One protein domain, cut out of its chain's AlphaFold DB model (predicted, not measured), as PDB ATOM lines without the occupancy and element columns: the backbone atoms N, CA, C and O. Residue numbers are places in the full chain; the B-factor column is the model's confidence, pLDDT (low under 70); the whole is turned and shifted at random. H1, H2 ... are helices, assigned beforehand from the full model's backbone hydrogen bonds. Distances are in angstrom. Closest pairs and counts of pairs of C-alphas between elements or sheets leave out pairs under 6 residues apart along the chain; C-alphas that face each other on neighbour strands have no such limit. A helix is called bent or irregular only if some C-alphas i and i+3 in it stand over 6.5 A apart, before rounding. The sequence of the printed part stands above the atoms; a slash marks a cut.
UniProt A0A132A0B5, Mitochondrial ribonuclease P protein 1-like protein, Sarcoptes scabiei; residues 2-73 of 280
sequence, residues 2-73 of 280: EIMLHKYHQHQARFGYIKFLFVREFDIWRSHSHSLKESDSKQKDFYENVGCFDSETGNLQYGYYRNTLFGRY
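This is residues 2 to 73 of the 280 residues of the protein "Mitochondrial ribonuclease P protein 1-like protein" of Sarcoptes scabiei (UniProt A0A132A0B5). Look first for one long straight helix, H2, which makes the longest axis of a loose, frame-like shape; a short helix turns back at each of its ends, H1 at one and H3 at the other, both toward the same side. On that side a long tail with no named element, residues 49 to 73, loops away from H3 and then comes back toward the middle of H2. The printed part has 72 residues with three named helices, in the order H1, H2, H3, and no named strand; the class is all helix, with 42 residues in the helices. The whole is loose, with a radius of gyration of the C-alphas of 15.4 A, and elongated, with spans of 47 by 28 by 19 A.

Find C-alpha 11 at (-14.350, -28.805, 12.479); from there H2, residues 11 to 37, runs 38.7 A to C-alpha 37 at (12.144, -27.830, -15.721). Go back to C-alpha 2 at (-4.438, -39.428, 13.260) for H1, residues 2 to 7, which is 8.4 A long. Beyond H2 find H3, residues 40 to 48, which runs 13.8 A and ends with C-alpha 48 at (8.571, -43.351, -16.561). None of the three helices is bent.

Begin at H2 and look at its residues 14 to 17, with which alone it touches H1. H1 and H2 only just touch, with 3 pairs of C-alphas within 8 A, and the closest C-alphas are those of Met 4 and Arg 14, 6.1 A apart. Their lines stand at a steep tilt of 46 degrees, and they run opposite ways. At residues 36 to 37, H2 touches H3 only at the corner by their link, and only just, with 3 pairs of C-alphas within 8 A; the closest C-alphas are those of Leu 36 and Gln 43, 6.0 A apart. These two helices stand at a steep tilt of 51 degrees and run opposite ways. H1 and H3 are apart. In the backbones of H1 and H2 every O i to N i+4 pair is within hydrogen-bond range, while in H3 2 of 5 are, beside 2 of 6 O i to N i+3 pairs.

The two C-alphas farthest apart are those of Gln 10 and Ser 41, at 47.0 A. The printed part has no cut, and the links H1 to H2 and H2 to H3 are both tight. Residues 37 to 42, of which 40 to 42 belong to H3, stand free. The mean pLDDT of the printed part is 73.6; look for values under 70 at residues 33 to 51, 64 to 65 and 71 to 73.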
ATOM      1  N   GLU A   2      -4.248 -39.220  11.807       78.69
ATOM      2  CA  GLU A   2      -4.438 -39.428  13.260       78.69
ATOM      3  C   GLU A   2      -4.121 -38.198  14.122       78.69
ATOM      4  O   GLU A   2      -4.919 -37.822  14.975       78.69
ATOM      5  N   ILE A   3      -3.020 -37.491  13.836       82.50
ATOM      6  CA  ILE A   3      -2.661 -36.241  14.534       82.50
ATOM      7  C   ILE A   3      -3.793 -35.208  14.453       82.50
ATOM      8  O   ILE A   3      -4.073 -34.523  15.434       82.50
ATOM      9  N   MET A   4      -4.471 -35.116  13.304       86.31
ATOM     10  CA  MET A   4      -5.601 -34.208  13.125       86.31
ATOM     11  C   MET A   4      -6.757 -34.576  14.057       86.31
ATOM     12  O   MET A   4      -7.318 -33.710  14.721       86.31
ATOM     13  N   LEU A   5      -7.114 -35.863  14.085       82.81
ATOM     14  CA  LEU A   5      -8.260 -36.373  14.833       82.81
ATOM     15  C   LEU A   5      -8.035 -36.298  16.346       82.81
ATOM     16  O   LEU A   5      -8.974 -35.978  17.074       82.81
ATOM     17  N   HIS A   6      -6.799 -36.524  16.797       88.81
ATOM     18  CA  HIS A   6      -6.433 -36.483  18.211       88.81
ATOM     19  C   HIS A   6      -6.178 -35.075  18.750       88.81
ATOM     20  O   HIS A   6      -6.533 -34.809  19.891       88.81
ATOM     21  N   LYS A   7      -5.566 -34.171  17.968       87.62
ATOM     22  CA  LYS A   7      -5.178 -32.834  18.462       87.62
ATOM     23  C   LYS A   7      -6.186 -31.730  18.156       87.62
ATOM     24  O   LYS A   7      -6.153 -30.689  18.803       87.62
ATOM     25  N   TYR A   8      -7.067 -31.922  17.174       88.38
ATOM     26  CA  TYR A   8      -8.023 -30.901  16.753       88.38
ATOM     27  C   TYR A   8      -9.444 -31.459  16.820       88.38
ATOM     28  O   TYR A   8      -9.839 -32.291  16.006       88.38
ATOM     29  N   HIS A   9     -10.240 -30.990  17.781       84.69
ATOM     30  CA  HIS A   9     -11.604 -31.494  17.991       84.69
ATOM     31  C   HIS A   9     -12.668 -30.711  17.206       84.69
ATOM     32  O   HIS A   9     -13.667 -31.288  16.783       84.69
ATOM     33  N   GLN A  10     -12.440 -29.420  16.944       91.12
ATOM     34  CA  GLN A  10     -13.378 -28.570  16.203       91.12
ATOM     35  C   GLN A  10     -13.209 -28.705  14.683       91.12
ATOM     36  O   GLN A  10     -12.087 -28.741  14.173       91.12
ATOM     37  N   HIS A  11     -14.326 -28.695  13.945       83.62
ATOM     38  CA  HIS A  11     -14.350 -28.805  12.479       83.62
ATOM     39  C   HIS A  11     -13.436 -27.780  11.792       83.62
ATOM     40  O   HIS A  11     -12.648 -28.131  10.917       83.62
ATOM     41  N   GLN A  12     -13.487 -26.520  12.223       85.25
ATOM     42  CA  GLN A  12     -12.719 -25.439  11.604       85.25
ATOM     43  C   GLN A  12     -11.207 -25.595  11.811       85.25
ATOM     44  O   GLN A  12     -10.425 -25.337  10.898       85.25
ATOM     45  N   ALA A  13     -10.796 -26.104  12.974       85.94
ATOM     46  CA  ALA A  13      -9.399 -26.400  13.270       85.94
ATOM     47  C   ALA A  13      -8.883 -27.605  12.458       85.94
ATOM     48  O   ALA A  13      -7.788 -27.550  11.900       85.94
ATOM     49  N   ARG A  14      -9.706 -28.655  12.302       87.69
ATOM     50  CA  ARG A  14      -9.408 -29.794  11.413       87.69
ATOM     51  C   ARG A  14      -9.261 -29.345   9.959       87.69
ATOM     52  O   ARG A  14      -8.286 -29.697   9.306       87.69
ATOM     53  N   PHE A  15     -10.182 -28.515   9.473       85.50
ATOM     54  CA  PHE A  15     -10.125 -27.962   8.120       85.50
ATOM     55  C   PHE A  15      -8.865 -27.110   7.898       85.50
ATOM     56  O   PHE A  15      -8.194 -27.247   6.875       85.50
ATOM     57  N   GLY A  16      -8.493 -26.282   8.881       87.12
ATOM     58  CA  GLY A  16      -7.241 -25.523   8.865       87.12
ATOM     59  C   GLY A  16      -6.002 -26.419   8.768       87.12
ATOM     60  O   GLY A  16      -5.109 -26.145   7.967       87.12
ATOM     61  N   TYR A  17      -5.974 -27.526   9.514       87.31
ATOM     62  CA  TYR A  17      -4.884 -28.504   9.465       87.31
ATOM     63  C   TYR A  17      -4.790 -29.220   8.106       87.31
ATOM     64  O   TYR A  17      -3.699 -29.339   7.550       87.31
ATOM     65  N   ILE A  18      -5.924 -29.625   7.521       84.62
ATOM     66  CA  ILE A  18      -5.968 -30.197   6.164       84.62
ATOM     67  C   ILE A  18      -5.417 -29.197   5.141       84.62
ATOM     68  O   ILE A  18      -4.596 -29.562   4.301       84.62
ATOM     69  N   LYS A  19      -5.811 -27.921   5.233       84.06
ATOM     70  CA  LYS A  19      -5.308 -26.863   4.347       84.06
ATOM     71  C   LYS A  19      -3.799 -26.650   4.502       84.06
ATOM     72  O   LYS A  19      -3.109 -26.479   3.502       84.06
ATOM     73  N   PHE A  20      -3.283 -26.684   5.732       86.69
ATOM     74  CA  PHE A  20      -1.844 -26.614   5.998       86.69
ATOM     75  C   PHE A  20      -1.084 -27.772   5.334       86.69
ATOM     76  O   PHE A  20      -0.092 -27.530   4.646       86.69
ATOM     77  N   LEU A  21      -1.571 -29.010   5.491       84.50
ATOM     78  CA  LEU A  21      -0.978 -30.185   4.845       84.50
ATOM     79  C   LEU A  21      -0.998 -30.060   3.316       84.50
ATOM     80  O   LEU A  21       0.020 -30.314   2.679       84.50
ATOM     81  N   PHE A  22      -2.115 -29.599   2.740       83.56
ATOM     82  CA  PHE A  22      -2.240 -29.378   1.297       83.56
ATOM     83  C   PHE A  22      -1.192 -28.394   0.771       83.56
ATOM     84  O   PHE A  22      -0.520 -28.683  -0.213       83.56
ATOM     85  N   VAL A  23      -1.029 -27.243   1.434       83.12
ATOM     86  CA  VAL A  23      -0.049 -26.223   1.024       83.12
ATOM     87  C   VAL A  23       1.368 -26.786   1.075       83.12
ATOM     88  O   VAL A  23       2.104 -26.650   0.104       83.12
ATOM     89  N   ARG A  24       1.731 -27.473   2.164       83.38
ATOM     90  CA  ARG A  24       3.057 -28.090   2.304       83.38
ATOM     91  C   ARG A  24       3.340 -29.104   1.205       83.38
ATOM     92  O   ARG A  24       4.409 -29.068   0.606       83.38
ATOM     93  N   GLU A  25       2.390 -29.988   0.930       79.69
ATOM     94  CA  GLU A  25       2.543 -31.004  -0.108       79.69
ATOM     95  C   GLU A  25       2.636 -30.388  -1.510       79.69
ATOM     96  O   GLU A  25       3.461 -30.799  -2.328       79.69
ATOM     97  N   PHE A  26       1.841 -29.350  -1.770       76.62
ATOM     98  CA  PHE A  26       1.872 -28.623  -3.031       76.62
ATOM     99  C   PHE A  26       3.182 -27.849  -3.233       76.62
ATOM    100  O   PHE A  26       3.722 -27.844  -4.340       76.62
ATOM    101  N   ASP A  27       3.722 -27.235  -2.180       81.00
ATOM    102  CA  ASP A  27       5.013 -26.546  -2.228       81.00
ATOM    103  C   ASP A  27       6.164 -27.527  -2.471       81.00
ATOM    104  O   ASP A  27       7.016 -27.255  -3.314       81.00
ATOM    105  N   ILE A  28       6.143 -28.707  -1.833       79.75
ATOM    106  CA  ILE A  28       7.102 -29.786  -2.111       79.75
ATOM    107  C   ILE A  28       7.055 -30.155  -3.597       79.75
ATOM    108  O   ILE A  28       8.094 -30.168  -4.260       79.75
ATOM    109  N   TRP A  29       5.866 -30.408  -4.152       74.19
ATOM    110  CA  TRP A  29       5.727 -30.720  -5.577       74.19
ATOM    111  C   TRP A  29       6.224 -29.586  -6.481       74.19
ATOM    112  O   TRP A  29       6.904 -29.842  -7.479       74.19
ATOM    113  N   ARG A  30       5.906 -28.332  -6.142       74.81
ATOM    114  CA  ARG A  30       6.318 -27.152  -6.908       74.81
ATOM    115  C   ARG A  30       7.841 -27.035  -6.944       74.81
ATOM    116  O   ARG A  30       8.387 -26.856  -8.029       74.81
ATOM    117  N   SER A  31       8.519 -27.191  -5.809       77.69
ATOM    118  CA  SER A  31       9.985 -27.163  -5.737       77.69
ATOM    119  C   SER A  31      10.621 -28.251  -6.608       77.69
ATOM    120  O   SER A  31      11.502 -27.946  -7.410       77.69
ATOM    121  N   HIS A  32      10.116 -29.488  -6.542       71.50
ATOM    122  CA  HIS A  32      10.595 -30.581  -7.398       71.50
ATOM    123  C   HIS A  32      10.345 -30.284  -8.883       71.50
ATOM    124  O   HIS A  32      11.245 -30.415  -9.707       71.50
ATOM    125  N   SER A  33       9.154 -29.801  -9.236       66.00
ATOM    126  CA  SER A  33       8.791 -29.496 -10.625       66.00
ATOM    127  C   SER A  33       9.604 -28.346 -11.222       66.00
ATOM    128  O   SER A  33       9.931 -28.387 -12.404       66.00
ATOM    129  N   HIS A  34       9.931 -27.322 -10.428       67.81
ATOM    130  CA  HIS A  34      10.819 -26.241 -10.859       67.81
ATOM    131  C   HIS A  34      12.243 -26.750 -11.091       67.81
ATOM    132  O   HIS A  34      12.810 -26.442 -12.132       67.81
ATOM    133  N   SER A  35      12.764 -27.606 -10.204       64.50
ATOM    134  CA  SER A  35      14.091 -28.214 -10.383       64.50
ATOM    135  C   SER A  35      14.184 -29.144 -11.602       64.50
ATOM    136  O   SER A  35      15.254 -29.313 -12.176       64.50
ATOM    137  N   LEU A  36      13.058 -29.738 -12.020       61.19
ATOM    138  CA  LEU A  36      12.983 -30.633 -13.178       61.19
ATOM    139  C   LEU A  36      12.851 -29.877 -14.508       61.19
ATOM    140  O   LEU A  36      13.296 -30.382 -15.531       61.19
ATOM    141  N   LYS A  37      12.267 -28.669 -14.512       57.03
ATOM    142  CA  LYS A  37      12.144 -27.830 -15.721       57.03
ATOM    143  C   LYS A  37      13.480 -27.268 -16.215       57.03
ATOM    144  O   LYS A  37      13.548 -26.819 -17.351       57.03
ATOM    145  N   GLU A  38      14.514 -27.279 -15.379       56.88
ATOM    146  CA  GLU A  38      15.859 -26.805 -15.729       56.88
ATOM    147  C   GLU A  38      16.727 -27.889 -16.400       56.88
ATOM    148  O   GLU A  38      17.821 -27.587 -16.871       56.88
ATOM    149  N   SER A  39      16.253 -29.141 -16.507       55.84
ATOM    150  CA  SER A  39      16.961 -30.209 -17.230       55.84
ATOM    151  C   SER A  39      16.000 -31.113 -18.015       55.84
ATOM    152  O   SER A  39      15.314 -31.952 -17.425       55.84
ATOM    153  N   ASP A  40      16.001 -31.001 -19.345       54.25
ATOM    154  CA  ASP A  40      15.117 -31.765 -20.248       54.25
ATOM    155  C   ASP A  40      15.232 -33.299 -20.097       54.25
ATOM    156  O   ASP A  40      14.266 -34.018 -20.351       54.25
ATOM    157  N   SER A  41      16.376 -33.832 -19.643       52.03
ATOM    158  CA  SER A  41      16.570 -35.279 -19.450       52.03
ATOM    159  C   SER A  41      15.787 -35.845 -18.258       52.03
ATOM    160  O   SER A  41      15.136 -36.878 -18.394       52.03
ATOM    161  N   LYS A  42      15.749 -35.142 -17.115       50.81
ATOM    162  CA  LYS A  42      15.049 -35.609 -15.899       50.81
ATOM    163  C   LYS A  42      13.526 -35.579 -16.024       50.81
ATOM    164  O   LYS A  42      12.819 -36.196 -15.228       50.81
ATOM    165  N   GLN A  43      13.002 -34.842 -17.003       51.66
ATOM    166  CA  GLN A  43      11.567 -34.765 -17.237       51.66
ATOM    167  C   GLN A  43      11.012 -36.079 -17.810       51.66
ATOM    168  O   GLN A  43       9.881 -36.423 -17.479       51.66
ATOM    169  N   LYS A  44      11.794 -36.838 -18.596       49.59
ATOM    170  CA  LYS A  44      11.413 -38.182 -19.078       49.59
ATOM    171  C   LYS A  44      11.404 -39.217 -17.947       49.59
ATOM    172  O   LYS A  44      10.378 -39.864 -17.750       49.59
ATOM    173  N   ASP A  45      12.462 -39.265 -17.137       52.72
ATOM    174  CA  ASP A  45      12.588 -40.207 -16.008       52.72
ATOM    175  C   ASP A  45      11.479 -40.023 -14.955       52.72
ATOM    176  O   ASP A  45      11.007 -40.984 -14.343       52.72
ATOM    177  N   PHE A  46      11.019 -38.780 -14.752       56.12
ATOM    178  CA  PHE A  46       9.919 -38.489 -13.831       56.12
ATOM    179  C   PHE A  46       8.606 -39.149 -14.262       56.12
ATOM    180  O   PHE A  46       7.857 -39.574 -13.386       56.12
ATOM    181  N   TYR A  47       8.322 -39.221 -15.572       53.94
ATOM    182  CA  TYR A  47       7.086 -39.810 -16.098       53.94
ATOM    183  C   TYR A  47       7.159 -41.335 -16.269       53.94
ATOM    184  O   TYR A  47       6.123 -41.993 -16.192       53.94
ATOM    185  N   GLU A  48       8.356 -41.898 -16.454       54.91
ATOM    186  CA  GLU A  48       8.571 -43.351 -16.561       54.91
ATOM    187  C   GLU A  48       8.456 -44.068 -15.202       54.91
ATOM    188  O   GLU A  48       7.984 -45.200 -15.148       54.91
ATOM    189  N   ASN A  49       8.753 -43.379 -14.092       58.12
ATOM    190  CA  ASN A  49       8.563 -43.878 -12.721       58.12
ATOM    191  C   ASN A  49       7.258 -43.384 -12.052       58.12
ATOM    192  O   ASN A  49       7.181 -43.249 -10.826       58.12
ATOM    193  N   VAL A  50       6.216 -43.073 -12.832       61.41
ATOM    194  CA  VAL A  50       4.905 -42.666 -12.287       61.41
ATOM    195  C   VAL A  50       4.100 -43.907 -11.929       61.41
ATOM    196  O   VAL A  50       3.437 -44.509 -12.769       61.41
ATOM    197  N   GLY A  51       4.133 -44.270 -10.653       64.50
ATOM    198  CA  GLY A  51       3.340 -45.355 -10.093       64.50
ATOM    199  C   GLY A  51       3.073 -45.151  -8.605       64.50
ATOM    200  O   GLY A  51       3.623 -44.257  -7.962       64.50
ATOM    201  N   CYS A  52       2.205 -45.991  -8.038       71.88
ATOM    202  CA  CYS A  52       1.979 -46.019  -6.589       71.88
ATOM    203  C   CYS A  52       3.152 -46.666  -5.834       71.88
ATOM    204  O   CYS A  52       3.274 -46.483  -4.623       71.88
ATOM    205  N   PHE A  53       4.005 -47.409  -6.534       78.75
ATOM    206  CA  PHE A  53       5.122 -48.145  -5.964       78.75
ATOM    207  C   PHE A  53       6.423 -47.725  -6.629       78.75
ATOM    208  O   PHE A  53       6.458 -47.416  -7.819       78.75
ATOM    209  N   ASP A  54       7.476 -47.720  -5.830       78.69
ATOM    210  CA  ASP A  54       8.844 -47.565  -6.284       78.69
ATOM    211  C   ASP A  54       9.260 -48.797  -7.090       78.69
ATOM    212  O   ASP A  54       9.077 -49.926  -6.636       78.69
ATOM    213  N   SER A  55       9.779 -48.586  -8.295       74.25
ATOM    214  CA  SER A  55      10.153 -49.661  -9.217       74.25
ATOM    215  C   SER A  55      11.362 -50.469  -8.737       74.25
ATOM    216  O   SER A  55      11.475 -51.640  -9.090       74.25
ATOM    217  N   GLU A  56      12.230 -49.888  -7.906       79.94
ATOM    218  CA  GLU A  56      13.454 -50.528  -7.411       79.94
ATOM    219  C   GLU A  56      13.248 -51.189  -6.042       79.94
ATOM    220  O   GLU A  56      13.722 -52.294  -5.791       79.94
ATOM    221  N   THR A  57      12.520 -50.524  -5.148       83.25
ATOM    222  CA  THR A  57      12.316 -50.958  -3.758       83.25
ATOM    223  C   THR A  57      10.960 -51.617  -3.520       83.25
ATOM    224  O   THR A  57      10.760 -52.222  -2.468       83.25
ATOM    225  N   GLY A  58      10.006 -51.491  -4.449       79.81
ATOM    226  CA  GLY A  58       8.645 -52.027  -4.327       79.81
ATOM    227  C   GLY A  58       7.772 -51.331  -3.275       79.81
ATOM    228  O   GLY A  58       6.618 -51.710  -3.077       79.81
ATOM    229  N   ASN A  59       8.295 -50.314  -2.588       84.69
ATOM    230  CA  ASN A  59       7.599 -49.631  -1.504       84.69
ATOM    231  C   ASN A  59       6.590 -48.605  -2.023       84.69
ATOM    232  O   ASN A  59       6.772 -48.004  -3.083       84.69
ATOM    233  N   LEU A  60       5.538 -48.352  -1.239       81.06
ATOM    234  CA  LEU A  60       4.580 -47.281  -1.521       81.06
ATOM    235  C   LEU A  60       5.291 -45.927  -1.527       81.06
ATOM    236  O   LEU A  60       5.866 -45.511  -0.521       81.06
ATOM    237  N   GLN A  61       5.185 -45.203  -2.637       78.12
ATOM    238  CA  GLN A  61       5.706 -43.847  -2.725       78.12
ATOM    239  C   GLN A  61       4.598 -42.825  -2.490       78.12
ATOM    240  O   GLN A  61       3.526 -42.901  -3.100       78.12
ATOM    241  N   TYR A  62       4.878 -41.837  -1.640       79.00
ATOM    242  CA  TYR A  62       3.985 -40.708  -1.408       79.00
ATOM    243  C   TYR A  62       4.397 -39.497  -2.255       79.00
ATOM    244  O   TYR A  62       5.579 -39.162  -2.327       79.00
ATOM    245  N   GLY A  63       3.440 -38.832  -2.893       71.56
ATOM    246  CA  GLY A  63       3.682 -37.626  -3.678       71.56
ATOM    247  C   GLY A  63       2.665 -37.400  -4.792       71.56
ATOM    248  O   GLY A  63       1.807 -38.231  -5.086       71.56
ATOM    249  N   TYR A  64       2.766 -36.245  -5.440       65.31
ATOM    250  CA  TYR A  64       1.881 -35.873  -6.541       65.31
ATOM    251  C   TYR A  64       2.059 -36.813  -7.746       65.31
ATOM    252  O   TYR A  64       3.192 -37.075  -8.144       65.31
ATOM    253  N   TYR A  65       0.955 -37.300  -8.331       62.28
ATOM    254  CA  TYR A  65       0.916 -38.408  -9.313       62.28
ATOM    255  C   TYR A  65       1.361 -39.790  -8.776       62.28
ATOM    256  O   TYR A  65       1.501 -40.724  -9.557       62.28
ATOM    257  N   ARG A  66       1.524 -39.936  -7.454       76.19
ATOM    258  CA  ARG A  66       1.770 -41.197  -6.725       76.19
ATOM    259  C   ARG A  66       0.653 -41.390  -5.687       76.19
ATOM    260  O   ARG A  66      -0.453 -40.883  -5.885       76.19
ATOM    261  N   ASN A  67       0.907 -42.062  -4.560       75.00
ATOM    262  CA  ASN A  67      -0.045 -42.028  -3.444       75.00
ATOM    263  C   ASN A  67      -0.038 -40.630  -2.820       75.00
ATOM    264  O   ASN A  67       0.994 -40.152  -2.367       75.00
ATOM    265  N   THR A  68      -1.179 -39.960  -2.777       77.31
ATOM    266  CA  THR A  68      -1.292 -38.620  -2.190       77.31
ATOM    267  C   THR A  68      -2.618 -38.496  -1.461       77.31
ATOM    268  O   THR A  68      -3.645 -38.999  -1.919       77.31
ATOM    269  N   LEU A  69      -2.606 -37.804  -0.322       74.69
ATOM    270  CA  LEU A  69      -3.822 -37.416   0.390       74.69
ATOM    271  C   LEU A  69      -4.622 -36.367  -0.408       74.69
ATOM    272  O   LEU A  69      -5.838 -36.262  -0.259       74.69
ATOM    273  N   PHE A  70      -3.943 -35.609  -1.272       74.75
ATOM    274  CA  PHE A  70      -4.493 -34.525  -2.077       74.75
ATOM    275  C   PHE A  70      -4.331 -34.811  -3.566       74.75
ATOM    276  O   PHE A  70      -3.712 -34.043  -4.312       74.75
ATOM    277  N   GLY A  71      -4.932 -35.920  -4.006       66.19
ATOM    278  CA  GLY A  71      -5.064 -36.233  -5.425       66.19
ATOM    279  C   GLY A  71      -5.540 -35.006  -6.200       66.19
ATOM    280  O   GLY A  71      -6.460 -34.301  -5.774       66.19
ATOM    281  N   ARG A  72      -4.889 -34.714  -7.332       58.53
ATOM    282  CA  ARG A  72      -5.227 -33.537  -8.131       58.53
ATOM    283  C   ARG A  72      -6.653 -33.675  -8.652       58.53
ATOM    284  O   ARG A  72      -6.904 -34.340  -9.654       58.53
ATOM    285  N   TYR A  73      -7.581 -32.984  -8.001       57.38
ATOM    286  CA  TYR A  73      -8.915 -32.730  -8.525       57.38
ATOM    287  C   TYR A  73      -8.789 -31.716  -9.663       57.38
ATOM    288  O   TYR A  73      -8.997 -30.516  -9.505       57.38
TER     289      TYR A  73